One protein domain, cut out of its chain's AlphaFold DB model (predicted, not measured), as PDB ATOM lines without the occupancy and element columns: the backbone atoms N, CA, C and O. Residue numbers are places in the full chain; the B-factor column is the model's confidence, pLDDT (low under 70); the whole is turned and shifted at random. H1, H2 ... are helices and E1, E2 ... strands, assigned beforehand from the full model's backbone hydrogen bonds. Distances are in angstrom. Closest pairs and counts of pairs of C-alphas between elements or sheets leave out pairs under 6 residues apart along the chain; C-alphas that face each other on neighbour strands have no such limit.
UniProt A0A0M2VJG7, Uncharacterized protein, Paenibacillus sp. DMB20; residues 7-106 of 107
ATOM      1  N   SER A   7     225.627 158.833 154.847       96.00
ATOM      2  CA  SER A   7     226.991 158.327 154.674       96.00
ATOM      3  C   SER A   7     227.030 156.824 154.433       96.00
ATOM      4  O   SER A   7     226.309 156.057 155.084       96.00
ATOM      5  N   TYR A   8     227.921 156.403 153.536       96.25
ATOM      6  CA  TYR A   8     228.198 154.998 153.240       96.25
ATOM      7  C   TYR A   8     229.616 154.817 152.676       96.25
ATOM      8  O   TYR A   8     230.345 155.784 152.447       96.25
ATOM      9  N   LYS A   9     230.035 153.562 152.481       95.88
ATOM     10  CA  LYS A   9     231.331 153.227 151.879       95.88
ATOM     11  C   LYS A   9     231.157 152.189 150.785       95.88
ATOM     12  O   LYS A   9     230.302 151.316 150.900       95.88
ATOM     13  N   TYR A  10     232.002 152.252 149.768       93.56
ATOM     14  CA  TYR A  10     232.080 151.222 148.737       93.56
ATOM     15  C   TYR A  10     233.531 150.956 148.350       93.56
ATOM     16  O   TYR A  10     234.422 151.766 148.613       93.56
ATOM     17  N   THR A  11     233.774 149.798 147.751       91.69
ATOM     18  CA  THR A  11     235.093 149.424 147.245       91.69
ATOM     19  C   THR A  11     235.218 149.817 145.784       91.69
ATOM     20  O   THR A  11     234.352 149.479 144.980       91.69
ATOM     21  N   ARG A  12     236.312 150.480 145.415       89.94
ATOM     22  CA  ARG A  12     236.646 150.775 144.021       89.94
ATOM     23  C   ARG A  12     237.881 149.969 143.615       89.94
ATOM     24  O   ARG A  12     238.896 150.088 144.301       89.94
ATOM     25  N   PRO A  13     237.838 149.197 142.516       88.00
ATOM     26  CA  PRO A  13     239.027 148.524 142.004       88.00
ATOM     27  C   PRO A  13     240.150 149.529 141.716       88.00
ATOM     28  O   PRO A  13     239.907 150.577 141.112       88.00
ATOM     29  N   CYS A  14     241.373 149.208 142.127       87.25
ATOM     30  CA  CYS A  14     242.583 149.964 141.808       87.25
ATOM     31  C   CYS A  14     243.699 148.967 141.472       87.25
ATOM     32  O   CYS A  14     243.720 147.901 142.060       87.25
ATOM     33  N   LEU A  15     244.574 149.285 140.511       86.50
ATOM     34  CA  LEU A  15     245.641 148.419 139.958       86.50
ATOM     35  C   LEU A  15     245.716 146.977 140.514       86.50
ATOM     36  O   LEU A  15     245.145 146.077 139.905       86.50
ATOM     37  N   ASP A  16     246.369 146.781 141.665       87.56
ATOM     38  CA  ASP A  16     246.610 145.461 142.268       87.56
ATOM     39  C   ASP A  16     245.696 145.128 143.473       87.56
ATOM     40  O   ASP A  16     245.890 144.111 144.139       87.56
ATOM     41  N   TRP A  17     244.720 145.982 143.806       88.88
ATOM     42  CA  TRP A  17     243.866 145.849 144.995       88.88
ATOM     43  C   TRP A  17     242.501 146.571 144.852       88.88
ATOM     44  O   TRP A  17     241.909 146.665 143.773       88.88
ATOM     45  N   PHE A  18     241.942 147.043 145.965       90.38
ATOM     46  CA  PHE A  18     240.757 147.890 146.019       90.38
ATOM     47  C   PHE A  18     240.917 149.002 147.060       90.38
ATOM     48  O   PHE A  18     241.461 148.791 148.144       90.38
ATOM     49  N   ASP A  19     240.368 150.174 146.762       92.62
ATOM     50  CA  ASP A  19     240.295 151.288 147.703       92.62
ATOM     51  C   ASP A  19     238.915 151.348 148.352       92.62
ATOM     52  O   ASP A  19     237.891 151.193 147.684       92.62
ATOM     53  N   TRP A  20     238.878 151.650 149.649       93.56
ATOM     54  CA  TRP A  20     237.642 152.049 150.316       93.56
ATOM     55  C   TRP A  20     237.354 153.521 150.033       93.56
ATOM     56  O   TRP A  20     238.085 154.404 150.480       93.56
ATOM     57  N   VAL A  21     236.253 153.792 149.344       94.69
ATOM     58  CA  VAL A  21     235.753 155.145 149.108       94.69
ATOM     59  C   VAL A  21     234.676 155.443 150.143       94.69
ATOM     60  O   VAL A  21     233.703 154.700 150.262       94.69
ATOM     61  N   SER A  22     234.860 156.516 150.916       96.12
ATOM     62  CA  SER A  22     233.838 157.015 151.844       96.12
ATOM     63  C   SER A  22     233.038 158.115 151.166       96.12
ATOM     64  O   SER A  22     233.624 159.049 150.623       96.12
ATOM     65  N   VAL A  23     231.716 157.987 151.195       96.31
ATOM     66  CA  VAL A  23     230.779 158.939 150.602       96.31
ATOM     67  C   VAL A  23     229.947 159.553 151.715       96.31
ATOM     68  O   VAL A  23     229.400 158.831 152.549       96.31
ATOM     69  N   GLU A  24     229.834 160.874 151.688       95.88
ATOM     70  CA  GLU A  24     228.917 161.661 152.507       95.88
ATOM     71  C   GLU A  24     228.087 162.535 151.563       95.88
ATOM     72  O   GLU A  24     228.641 163.168 150.668       95.88
ATOM     73  N   ILE A  25     226.768 162.528 151.742       93.06
ATOM     74  CA  ILE A  25     225.800 163.292 150.954       93.06
ATOM     75  C   ILE A  25     225.047 164.200 151.910       93.06
ATOM     76  O   ILE A  25     224.314 163.733 152.787       93.06
ATOM     77  N   LYS A  26     225.203 165.504 151.724       90.94
ATOM     78  CA  LYS A  26     224.451 166.514 152.462       90.94
ATOM     79  C   LYS A  26     223.097 166.750 151.788       90.94
ATOM     80  O   LYS A  26     222.956 166.505 150.588       90.94
ATOM     81  N   PRO A  27     222.085 167.225 152.532       86.75
ATOM     82  CA  PRO A  27     220.742 167.451 151.987       86.75
ATOM     83  C   PRO A  27     220.707 168.351 150.748       86.75
ATOM     84  O   PRO A  27     219.911 168.099 149.846       86.75
ATOM     85  N   ASP A  28     221.597 169.343 150.697       86.75
ATOM     86  CA  ASP A  28     221.635 170.375 149.656       86.75
ATOM     87  C   ASP A  28     222.640 170.085 148.526       86.75
ATOM     88  O   ASP A  28     222.774 170.893 147.608       86.75
ATOM     89  N   ASP A  29     223.354 168.951 148.568       88.81
ATOM     90  CA  ASP A  29     224.354 168.626 147.538       88.81
ATOM     91  C   ASP A  29     223.697 168.376 146.169       88.81
ATOM     92  O   ASP A  29     224.274 168.697 145.125       88.81
ATOM     93  N   TYR A  30     222.480 167.815 146.166       90.31
ATOM     94  CA  TYR A  30     221.750 167.441 144.955       90.31
ATOM     95  C   TYR A  30     220.253 167.723 145.066       90.31
ATOM     96  O   TYR A  30     219.621 167.354 146.054       90.31
ATOM     97  N   CYS A  31     219.658 168.284 144.009       88.38
ATOM     98  CA  CYS A  31     218.207 168.496 143.936       88.38
ATOM     99  C   CYS A  31     217.417 167.187 143.778       88.38
ATOM    100  O   CYS A  31     216.301 167.053 144.286       88.38
ATOM    101  N   TYR A  32     217.964 166.229 143.025       90.31
ATOM    102  CA  TYR A  32     217.335 164.933 142.785       90.31
ATOM    103  C   TYR A  32     218.370 163.822 142.698       90.31
ATOM    104  O   TYR A  32     219.556 164.062 142.465       90.31
ATOM    105  N   PHE A  33     217.883 162.591 142.832       93.69
ATOM    106  CA  PHE A  33     218.692 161.396 142.678       93.69
ATOM    107  C   PHE A  33     218.104 160.457 141.630       93.69
ATOM    108  O   PHE A  33     216.884 160.322 141.491       93.69
ATOM    109  N   ARG A  34     218.999 159.748 140.948       94.06
ATOM    110  CA  ARG A  34     218.688 158.561 140.157       94.06
ATOM    111  C   ARG A  34     219.450 157.375 140.721       94.06
ATOM    112  O   ARG A  34     220.619 157.498 141.086       94.06
ATOM    113  N   ILE A  35     218.788 156.227 140.756       93.81
ATOM    114  CA  ILE A  35     219.436 154.952 141.059       93.81
ATOM    115  C   ILE A  35     219.536 154.110 139.789       93.81
ATOM    116  O   ILE A  35     218.578 153.979 139.024       93.81
ATOM    117  N   GLU A  36     220.719 153.561 139.544       93.00
ATOM    118  CA  GLU A  36     221.016 152.784 138.347       93.00
ATOM    119  C   GLU A  36     221.422 151.360 138.707       93.00
ATOM    120  O   GLU A  36     222.374 151.139 139.454       93.00
ATOM    121  N   ARG A  37     220.747 150.382 138.112       89.25
ATOM    122  CA  ARG A  37     221.178 148.991 138.111       89.25
ATOM    123  C   ARG A  37     222.117 148.785 136.924       89.25
ATOM    124  O   ARG A  37     221.700 148.919 135.771       89.25
ATOM    125  N   ARG A  38     223.396 148.512 137.195       86.81
ATOM    126  CA  ARG A  38     224.442 148.329 136.168       86.81
ATOM    127  C   ARG A  38     224.877 146.864 136.065       86.81
ATOM    128  O   ARG A  38     224.386 146.017 136.807       86.81
ATOM    129  N   PHE A  39     225.777 146.558 135.127       73.44
ATOM    130  CA  PHE A  39     226.355 145.217 134.977       73.44
ATOM    131  C   PHE A  39     226.922 144.698 136.313       73.44
ATOM    132  O   PHE A  39     227.645 145.417 136.997       73.44
ATOM    133  N   GLY A  40     226.590 143.452 136.670       71.94
ATOM    134  CA  GLY A  40     226.894 142.858 137.982       71.94
ATOM    135  C   GLY A  40     225.703 142.919 138.950       71.94
ATOM    136  O   GLY A  40     224.591 143.165 138.494       71.94
ATOM    137  N   PRO A  41     225.884 142.665 140.259       70.69
ATOM    138  CA  PRO A  41     224.858 142.815 141.305       70.69
ATOM    139  C   PRO A  41     224.706 144.259 141.824       70.69
ATOM    140  O   PRO A  41     223.915 144.517 142.722       70.69
ATOM    141  N   SER A  42     225.463 145.202 141.269       84.19
ATOM    142  CA  SER A  42     225.661 146.526 141.847       84.19
ATOM    143  C   SER A  42     224.579 147.542 141.474       84.19
ATOM    144  O   SER A  42     224.178 147.669 140.305       84.19
ATOM    145  N   TRP A  43     224.165 148.324 142.468       91.00
ATOM    146  CA  TRP A  43     223.415 149.562 142.293       91.00
ATOM    147  C   TRP A  43     224.359 150.757 142.316       91.00
ATOM    148  O   TRP A  43     225.412 150.723 142.941       91.00
ATOM    149  N   TRP A  44     223.981 151.826 141.629       94.06
ATOM    150  CA  TRP A  44     224.758 153.054 141.537       94.06
ATOM    151  C   TRP A  44     223.886 154.254 141.846       94.06
ATOM    152  O   TRP A  44     222.748 154.335 141.383       94.06
ATOM    153  N   LEU A  45     224.439 155.190 142.610       94.81
ATOM    154  CA  LEU A  45     223.773 156.428 142.968       94.81
ATOM    155  C   LEU A  45     224.286 157.580 142.105       94.81
ATOM    156  O   LEU A  45     225.495 157.802 141.992       94.81
ATOM    157  N   ILE A  46     223.349 158.313 141.510       95.56
ATOM    158  CA  ILE A  46     223.607 159.457 140.641       95.56
ATOM    159  C   ILE A  46     222.922 160.684 141.242       95.56
ATOM    160  O   ILE A  46     221.713 160.664 141.486       95.56
ATOM    161  N   GLY A  47     223.691 161.741 141.472       93.88
ATOM    162  CA  GLY A  47     223.197 163.043 141.903       93.88
ATOM    163  C   GLY A  47     222.864 163.932 140.706       93.88
ATOM    164  O   GLY A  47     223.538 163.880 139.677       93.88
ATOM    165  N   MET A  48     221.806 164.733 140.816       92.12
ATOM    166  CA  MET A  48     221.301 165.559 139.718       92.12
ATOM    167  C   MET A  48     221.071 166.997 140.179       92.12
ATOM    168  O   MET A  48     220.280 167.250 141.088       92.12
ATOM    169  N   ASN A  49     221.729 167.939 139.502       90.06
ATOM    170  CA  ASN A  49     221.607 169.378 139.739       90.06
ATOM    171  C   ASN A  49     221.188 170.113 138.460       90.06
ATOM    172  O   ASN A  49     221.483 169.640 137.362       90.06
ATOM    173  N   PRO A  50     220.480 171.251 138.545       85.19
ATOM    174  CA  PRO A  50     220.069 171.992 137.359       85.19
ATOM    175  C   PRO A  50     221.293 172.511 136.599       85.19
ATOM    176  O   PRO A  50     222.250 173.015 137.190       85.19
ATOM    177  N   LYS A  51     221.268 172.404 135.270       82.69
ATOM    178  CA  LYS A  51     222.260 173.048 134.408       82.69
ATOM    179  C   LYS A  51     221.731 174.422 133.998       82.69
ATOM    180  O   LYS A  51     220.605 174.526 133.520       82.69
ATOM    181  N   ASN A  52     222.546 175.468 134.147       66.69
ATOM    182  CA  ASN A  52     222.221 176.821 133.677       66.69
ATOM    183  C   ASN A  52     222.355 176.910 132.145       66.69
ATOM    184  O   ASN A  52     223.232 177.593 131.623       66.69
ATOM    185  N   GLU A  53     221.513 176.183 131.415       68.06
ATOM    186  CA  GLU A  53     221.429 176.212 129.956       68.06
ATOM    187  C   GLU A  53     219.968 176.396 129.513       68.06
ATOM    188  O   GLU A  53     219.051 175.999 130.230       68.06
ATOM    189  N   PRO A  54     219.710 176.980 128.326       62.97
ATOM    190  CA  PRO A  54     218.357 177.309 127.858       62.97
ATOM    191  C   PRO A  54     217.453 176.092 127.588       62.97
ATOM    192  O   PRO A  54     216.286 176.255 127.240       62.97
ATOM    193  N   LYS A  55     217.971 174.869 127.736       62.53
ATOM    194  CA  LYS A  55     217.206 173.624 127.665       62.53
ATOM    195  C   LYS A  55     217.226 172.955 129.036       62.53
ATOM    196  O   LYS A  55     218.288 172.864 129.645       62.53
ATOM    197  N   TYR A  56     216.072 172.454 129.481       58.78
ATOM    198  CA  TYR A  56     215.933 171.665 130.707       58.78
ATOM    199  C   TYR A  56     216.831 170.422 130.646       58.78
ATOM    200  O   TYR A  56     216.448 169.386 130.104       58.78
ATOM    201  N   HIS A  57     218.036 170.536 131.194       70.94
ATOM    202  CA  HIS A  57     218.984 169.443 131.335       70.94
ATOM    203  C   HIS A  57     219.512 169.429 132.764       70.94
ATOM    204  O   HIS A  57     219.886 170.462 133.323       70.94
ATOM    205  N   TRP A  58     219.550 168.240 133.348       82.00
ATOM    206  CA  TRP A  58     220.198 168.010 134.628       82.00
ATOM    207  C   TRP A  58     221.685 167.753 134.384       82.00
ATOM    208  O   TRP A  58     222.056 166.998 133.486       82.00
ATOM    209  N   LYS A  59     222.547 168.391 135.173       87.56
ATOM    210  CA  LYS A  59     223.934 167.969 135.337       87.56
ATOM    211  C   LYS A  59     223.925 166.744 136.243       87.56
ATOM    212  O   LYS A  59     223.541 166.839 137.408       87.56
ATOM    213  N   GLU A  60     224.337 165.617 135.685       91.88
ATOM    214  CA  GLU A  60     224.424 164.341 136.384       91.88
ATOM    215  C   GLU A  60     225.841 164.134 136.923       91.88
ATOM    216  O   GLU A  60     226.826 164.387 136.225       91.88
ATOM    217  N   GLU A  61     225.942 163.661 138.160       93.88
ATOM    218  CA  GLU A  61     227.195 163.285 138.801       93.88
ATOM    219  C   GLU A  61     227.087 161.865 139.352       93.88
ATOM    220  O   GLU A  61     226.172 161.531 140.103       93.88
ATOM    221  N   GLN A  62     228.034 161.012 138.972       94.25
ATOM    222  CA  GLN A  62     228.121 159.662 139.507       94.25
ATOM    223  C   GLN A  62     228.770 159.702 140.890       94.25
ATOM    224  O   GLN A  62     229.973 159.927 140.996       94.25
ATOM    225  N   ILE A  63     227.984 159.421 141.927       95.12
ATOM    226  CA  ILE A  63     228.443 159.459 143.319       95.12
ATOM    227  C   ILE A  63     229.223 158.179 143.646       95.12
ATOM    228  O   ILE A  63     230.352 158.220 144.138       95.12
ATOM    229  N   GLY A  64     228.651 157.018 143.325       93.94
ATOM    230  CA  GLY A  64     229.323 155.743 143.544       93.94
ATOM    231  C   GLY A  64     228.400 154.539 143.512       93.94
ATOM    232  O   GLY A  64     227.180 154.665 143.389       93.94
ATOM    233  N   GLU A  65     229.012 153.368 143.632       94.38
ATOM    234  CA  GLU A  65     228.306 152.110 143.853       94.38
ATOM    235  C   GLU A  65     227.687 152.105 145.251       94.38
ATOM    236  O   GLU A  65     228.296 152.604 146.188       94.38
ATOM    237  N   ILE A  66     226.494 151.542 145.403       93.75
ATOM    238  CA  ILE A  66     225.794 151.440 146.680       93.75
ATOM    239  C   ILE A  66     225.333 149.998 146.902       93.75
ATOM    240  O   ILE A  66     224.798 149.355 145.999       93.75
ATOM    241  N   SER A  67     225.572 149.483 148.109       91.69
ATOM    242  CA  SER A  67     225.140 148.140 148.500       91.69
ATOM    243  C   SER A  67     223.617 148.074 148.647       91.69
ATOM    244  O   SER A  67     222.978 149.087 148.925       91.69
ATOM    245  N   ASP A  68     223.020 146.885 148.557       89.62
ATOM    246  CA  ASP A  68     221.579 146.708 148.801       89.62
ATOM    247  C   ASP A  68     221.153 147.195 150.195       89.62
ATOM    248  O   ASP A  68     220.065 147.751 150.372       89.62
ATOM    249  N   TYR A  69     222.013 146.993 151.198       90.94
ATOM    250  CA  TYR A  69     221.774 147.444 152.565       90.94
ATOM    251  C   TYR A  69     221.737 148.975 152.651       90.94
ATOM    252  O   TYR A  69     220.778 149.551 153.172       90.94
ATOM    253  N   ASP A  70     222.752 149.644 152.102       93.69
ATOM    254  CA  ASP A  70     222.824 151.104 152.120       93.69
ATOM    255  C   ASP A  70     221.783 151.736 151.202       93.69
ATOM    256  O   ASP A  70     221.248 152.789 151.535       93.69
ATOM    257  N   LEU A  71     221.405 151.073 150.109       92.81
ATOM    258  CA  LEU A  71     220.335 151.520 149.226       92.81
ATOM    259  C   LEU A  71     218.997 151.585 149.966       92.81
ATOM    260  O   LEU A  71     218.284 152.580 149.849       92.81
ATOM    261  N   ARG A  72     218.661 150.582 150.789       91.75
ATOM    262  CA  ARG A  72     217.450 150.627 151.634       91.75
ATOM    263  C   ARG A  72     217.474 151.819 152.580       91.75
ATOM    264  O   ARG A  72     216.482 152.540 152.678       91.75
ATOM    265  N   ARG A  73     218.609 152.047 153.247       92.69
ATOM    266  CA  ARG A  73     218.795 153.199 154.144       92.69
ATOM    267  C   ARG A  73     218.663 154.516 153.379       92.69
ATOM    268  O   ARG A  73     217.973 155.418 153.845       92.69
ATOM    269  N   PHE A  74     219.255 154.594 152.190       92.62
ATOM    270  CA  PHE A  74     219.191 155.762 151.322       92.62
ATOM    271  C   PHE A  74     217.763 156.048 150.851       92.62
ATOM    272  O   PHE A  74     217.334 157.193 150.888       92.62
ATOM    273  N   ILE A  75     216.988 155.027 150.474       91.25
ATOM    274  CA  ILE A  75     215.580 155.185 150.079       91.25
ATOM    275  C   ILE A  75     214.761 155.793 151.222       91.25
ATOM    276  O   ILE A  75     213.941 156.678 150.983       91.25
ATOM    277  N   GLN A  76     214.979 155.354 152.464       89.56
ATOM    278  CA  GLN A  76     214.295 155.936 153.624       89.56
ATOM    279  C   GLN A  76     214.748 157.375 153.882       89.56
ATOM    280  O   GLN A  76     213.919 158.257 154.091       89.56
ATOM    281  N   TRP A  77     216.050 157.633 153.774       90.25
ATOM    282  CA  TRP A  77     216.610 158.977 153.871       90.25
ATOM    283  C   TRP A  77     216.060 159.916 152.780       90.25
ATOM    284  O   TRP A  77     215.695 161.053 153.048       90.25
ATOM    285  N   ALA A  78     215.916 159.457 151.538       88.81
ATOM    286  CA  ALA A  78     215.357 160.232 150.429       88.81
ATOM    287  C   ALA A  78     213.851 160.526 150.590       88.81
ATOM    288  O   ALA A  78     213.359 161.516 150.049       88.81
ATOM    289  N   LYS A  79     213.114 159.698 151.346       84.00
ATOM    290  CA  LYS A  79     211.688 159.914 151.652       84.00
ATOM    291  C   LYS A  79     211.448 161.000 152.701       84.00
ATOM    292  O   LYS A  79     210.342 161.534 152.740       84.00
ATOM    293  N   SER A  80     212.428 161.291 153.559       73.12
ATOM    294  CA  SER A  80     212.172 162.018 154.804       73.12
ATOM    295  C   SER A  80     211.920 163.520 154.640       73.12
ATOM    296  O   SER A  80     211.316 164.085 155.541       73.12
ATOM    297  N   GLU A  81     212.301 164.168 153.524       63.66
ATOM    298  CA  GLU A  81     212.111 165.620 153.321       63.66
ATOM    299  C   GLU A  81     211.954 166.063 151.844       63.66
ATOM    300  O   GLU A  81     212.182 165.309 150.892       63.66
ATOM    301  N   SER A  82     211.537 167.321 151.647       60.59
ATOM    302  CA  SER A  82     211.443 168.000 150.350       60.59
ATOM    303  C   SER A  82     212.827 168.392 149.821       60.59
ATOM    304  O   SER A  82     213.477 169.231 150.428       60.59
ATOM    305  N   GLY A  83     213.244 167.849 148.672       60.72
ATOM    306  CA  GLY A  83     214.454 168.308 147.962       60.72
ATOM    307  C   GLY A  83     215.509 167.243 147.658       60.72
ATOM    308  O   GLY A  83     216.512 167.563 147.048       60.72
ATOM    309  N   SER A  84     215.281 165.980 148.029       71.25
ATOM    310  CA  SER A  84     216.238 164.881 147.797       71.25
ATOM    311  C   SER A  84     215.541 163.614 147.298       71.25
ATOM    312  O   SER A  84     215.834 162.503 147.747       71.25
ATOM    313  N   LYS A  85     214.540 163.770 146.428       86.69
ATOM    314  CA  LYS A  85     213.739 162.632 145.967       86.69
ATOM    315  C   LYS A  85     214.502 161.822 144.927       86.69
ATOM    316  O   LYS A  85     215.179 162.375 144.061       86.69
ATOM    317  N   ILE A  86     214.314 160.510 144.982       91.12
ATOM    318  CA  ILE A  86     214.657 159.622 143.876       91.12
ATOM    319  C   ILE A  86     213.573 159.809 142.812       91.12
ATOM    320  O   ILE A  86     212.401 159.547 143.086       91.12
ATOM    321  N   ILE A  87     213.947 160.311 141.636       90.25
ATOM    322  CA  ILE A  87     213.001 160.620 140.549       90.25
ATOM    323  C   ILE A  87     213.050 159.606 139.408       90.25
ATOM    324  O   ILE A  87     212.121 159.538 138.609       90.25
ATOM    325  N   GLU A  88     214.123 158.823 139.328       91.00
ATOM    326  CA  GLU A  88     214.350 157.872 138.247       91.00
ATOM    327  C   GLU A  88     215.024 156.605 138.788       91.00
ATOM    328  O   GLU A  88     215.939 156.663 139.615       91.00
ATOM    329  N   VAL A  89     214.570 155.456 138.288       91.06
ATOM    330  CA  VAL A  89     215.212 154.154 138.476       91.06
ATOM    331  C   VAL A  89     215.500 153.597 137.091       91.06
ATOM    332  O   VAL A  89     214.588 153.482 136.272       91.06
ATOM    333  N   LYS A  90     216.765 153.288 136.810       89.81
ATOM    334  CA  LYS A  90     217.210 152.908 135.467       89.81
ATOM    335  C   LYS A  90     217.990 151.605 135.480       89.81
ATOM    336  O   LYS A  90     218.842 151.387 136.333       89.81
ATOM    337  N   ALA A  91     217.732 150.759 134.492       87.44
ATOM    338  CA  ALA A  91     218.493 149.550 134.220       87.44
ATOM    339  C   ALA A  91     219.394 149.790 133.009       87.44
ATOM    340  O   ALA A  91     218.921 150.200 131.952       87.44
ATOM    341  N   ILE A  92     220.692 149.525 133.154       80.81
ATOM    342  CA  ILE A  92     221.671 149.580 132.057       80.81
ATOM    343  C   ILE A  92     222.072 148.150 131.658       80.81
ATOM    344  O   ILE A  92     223.238 147.838 131.447       80.81
ATOM    345  N   SER A  93     221.093 147.249 131.619       73.19
ATOM    346  CA  SER A  93     221.198 145.924 131.009       73.19
ATOM    347  C   SER A  93     219.798 145.346 130.820       73.19
ATOM    348  O   SER A  93     218.928 145.554 131.662       73.19
ATOM    349  N   GLY A  94     219.595 144.583 129.744       72.19
ATOM    350  CA  GLY A  94     218.389 143.768 129.554       72.19
ATOM    351  C   GLY A  94     218.443 142.417 130.273       72.19
ATOM    352  O   GLY A  94     217.512 141.630 130.164       72.19
ATOM    353  N   SER A  95     219.539 142.114 130.977       77.06
ATOM    354  CA  SER A  95     219.748 140.824 131.645       77.06
ATOM    355  C   SER A  95     219.027 140.682 132.990       77.06
ATOM    356  O   SER A  95     219.203 139.665 133.655       77.06
ATOM    357  N   PHE A  96     218.287 141.696 133.436       78.38
ATOM    358  CA  PHE A  96     217.534 141.679 134.689       78.38
ATOM    359  C   PHE A  96     216.244 142.487 134.553       78.38
ATOM    360  O   PHE A  96     216.203 143.492 133.840       78.38
ATOM    361  N   ASP A  97     215.206 142.054 135.266       84.56
ATOM    362  CA  ASP A  97     213.945 142.780 135.369       84.56
ATOM    363  C   ASP A  97     214.038 143.809 136.500       84.56
ATOM    364  O   ASP A  97     214.134 143.478 137.683       84.56
ATOM    365  N   ILE A  98     214.026 145.087 136.132       84.94
ATOM    366  CA  ILE A  98     214.145 146.180 137.095       84.94
ATOM    367  C   ILE A  98     212.948 146.260 138.051       84.94
ATOM    368  O   ILE A  98     213.108 146.694 139.189       84.94
ATOM    369  N   ILE A  99     211.759 145.843 137.612       86.75
ATOM    370  CA  ILE A  99     210.547 145.880 138.430       86.75
ATOM    371  C   ILE A  99     210.661 144.844 139.544       86.75
ATOM    372  O   ILE A  99     210.442 145.179 140.710       86.75
ATOM    373  N   GLU A 100     211.079 143.620 139.215       86.94
ATOM    374  CA  GLU A 100     211.332 142.579 140.217       86.94
ATOM    375  C   GLU A 100     212.406 143.004 141.225       86.94
ATOM    376  O   GLU A 100     212.252 142.803 142.432       86.94
ATOM    377  N   GLU A 101     213.479 143.640 140.748       83.75
ATOM    378  CA  GLU A 101     214.555 144.123 141.610       83.75
ATOM    379  C   GLU A 101     214.064 145.206 142.585       83.75
ATOM    380  O   GLU A 101     214.370 145.138 143.775       83.75
ATOM    381  N   ILE A 102     213.253 146.171 142.131       83.31
ATOM    382  CA  ILE A 102     212.685 147.228 142.991       83.31
ATOM    383  C   ILE A 102     211.738 146.642 144.047       83.31
ATOM    384  O   ILE A 102     211.738 147.085 145.202       83.31
ATOM    385  N   LEU A 103     210.944 145.627 143.691       85.44
ATOM    386  CA  LEU A 103     209.997 145.005 144.620       85.44
ATOM    387  C   LEU A 103     210.696 144.397 145.845       85.44
ATOM    388  O   LEU A 103     210.150 144.464 146.946       85.44
ATOM    389  N   LYS A 104     211.943 143.927 145.710       82.56
ATOM    390  CA  LYS A 104     212.750 143.444 146.846       82.56
ATOM    391  C   LYS A 104     212.977 144.517 147.912       82.56
ATOM    392  O   LYS A 104     213.133 144.182 149.087       82.56
ATOM    393  N   PHE A 105     213.001 145.791 147.530       73.31
ATOM    394  CA  PHE A 105     213.209 146.933 148.426       73.31
ATOM    395  C   PHE A 105     211.909 147.502 149.011       73.31
ATOM    396  O   PHE A 105     211.956 148.427 149.821       73.31
ATOM    397  N   SER A 106     210.762 146.957 148.599       66.38
ATOM    398  CA  SER A 106     209.425 147.418 148.995       66.38
ATOM    399  C   SER A 106     208.857 146.680 150.215       66.38
ATOM    400  O   SER A 106     207.814 147.086 150.723       66.38
TER     401      SER A 106
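This is residues 7 to 106 of the 107 residues of an uncharacterized protein of Paenibacillus sp. DMB20 (UniProt A0A0M2VJG7). A strongly twisted four-stranded sheet is covered on one face by helix H1, while the hairpin E1 and E2 stands partly face to face with that sheet near its edge strand E5, a loose sandwich. Short helix H2 packs by residues 98 to 102 on E6 and E3. The 100 printed residues hold E1, E2, E3, E4, E5, H1, E6 and H2 in that order; the mixed sheet runs E5, E4, E3, E6, and the class is mixed, helices and strands. It is compact, with a radius of gyration of the C-alphas of 14.3 A and spans of 43 by 32 by 27 A.

Find C-alpha 7 at (226.991, 158.327, 154.674); from there E1 runs 21.9 A to residue 14. Next come E2, residues 17 to 25, 25.8 A; E3, 32 to 37, 17.1 A; E4, 43 to 50, 23.2 A; and E5, 58 to 66, 21.2 A, which bends by 52 degrees at residue 63. H1, 68 to 79, covers 16.7 A, E6, 85 to 91, 18.2 A, and H2, 98 to 103, 8.7 A, ending at C-alpha 103 (209.997, 145.005, 144.620).

E3, E4 and E5 form a meander, each the antiparallel neighbour of the one before: look at N 34 and O 46, 2.9 A, and N 47 and O 61, 2.8 A. E6 is parallel to E3, with N 37 and O 90 at 2.8 A. E5, H1, E6 make a split strand-helix-strand unit, E4 and E3 between its strands, with a right-handed crossover. H1 is on the sheet, height 8.5 A, and its closest C-alphas to E6 are those of Ala 78 and Lys 85, 5.3 A. In the antiparallel hairpin E1 and E2, N 10 and O 21 are 3.0 A apart; the closest C-alphas of E1 and E5 are those of Tyr 10 and Glu 65, 6.2 A. H2's closest C-alphas to E6 are those of Ile 98 and Ala 91, 6.2 A; H1 and H2 are apart. Every O i to N i+4 pair of H1 and H2 is within hydrogen-bond range.

The C-alphas of Asp 16 and Pro 54 are farthest apart, 44.9 A. The printed part has no cut and no long link. Its mean pLDDT is 86.0, and residues 52 to 56, 81 to 83 and 106 are under 70.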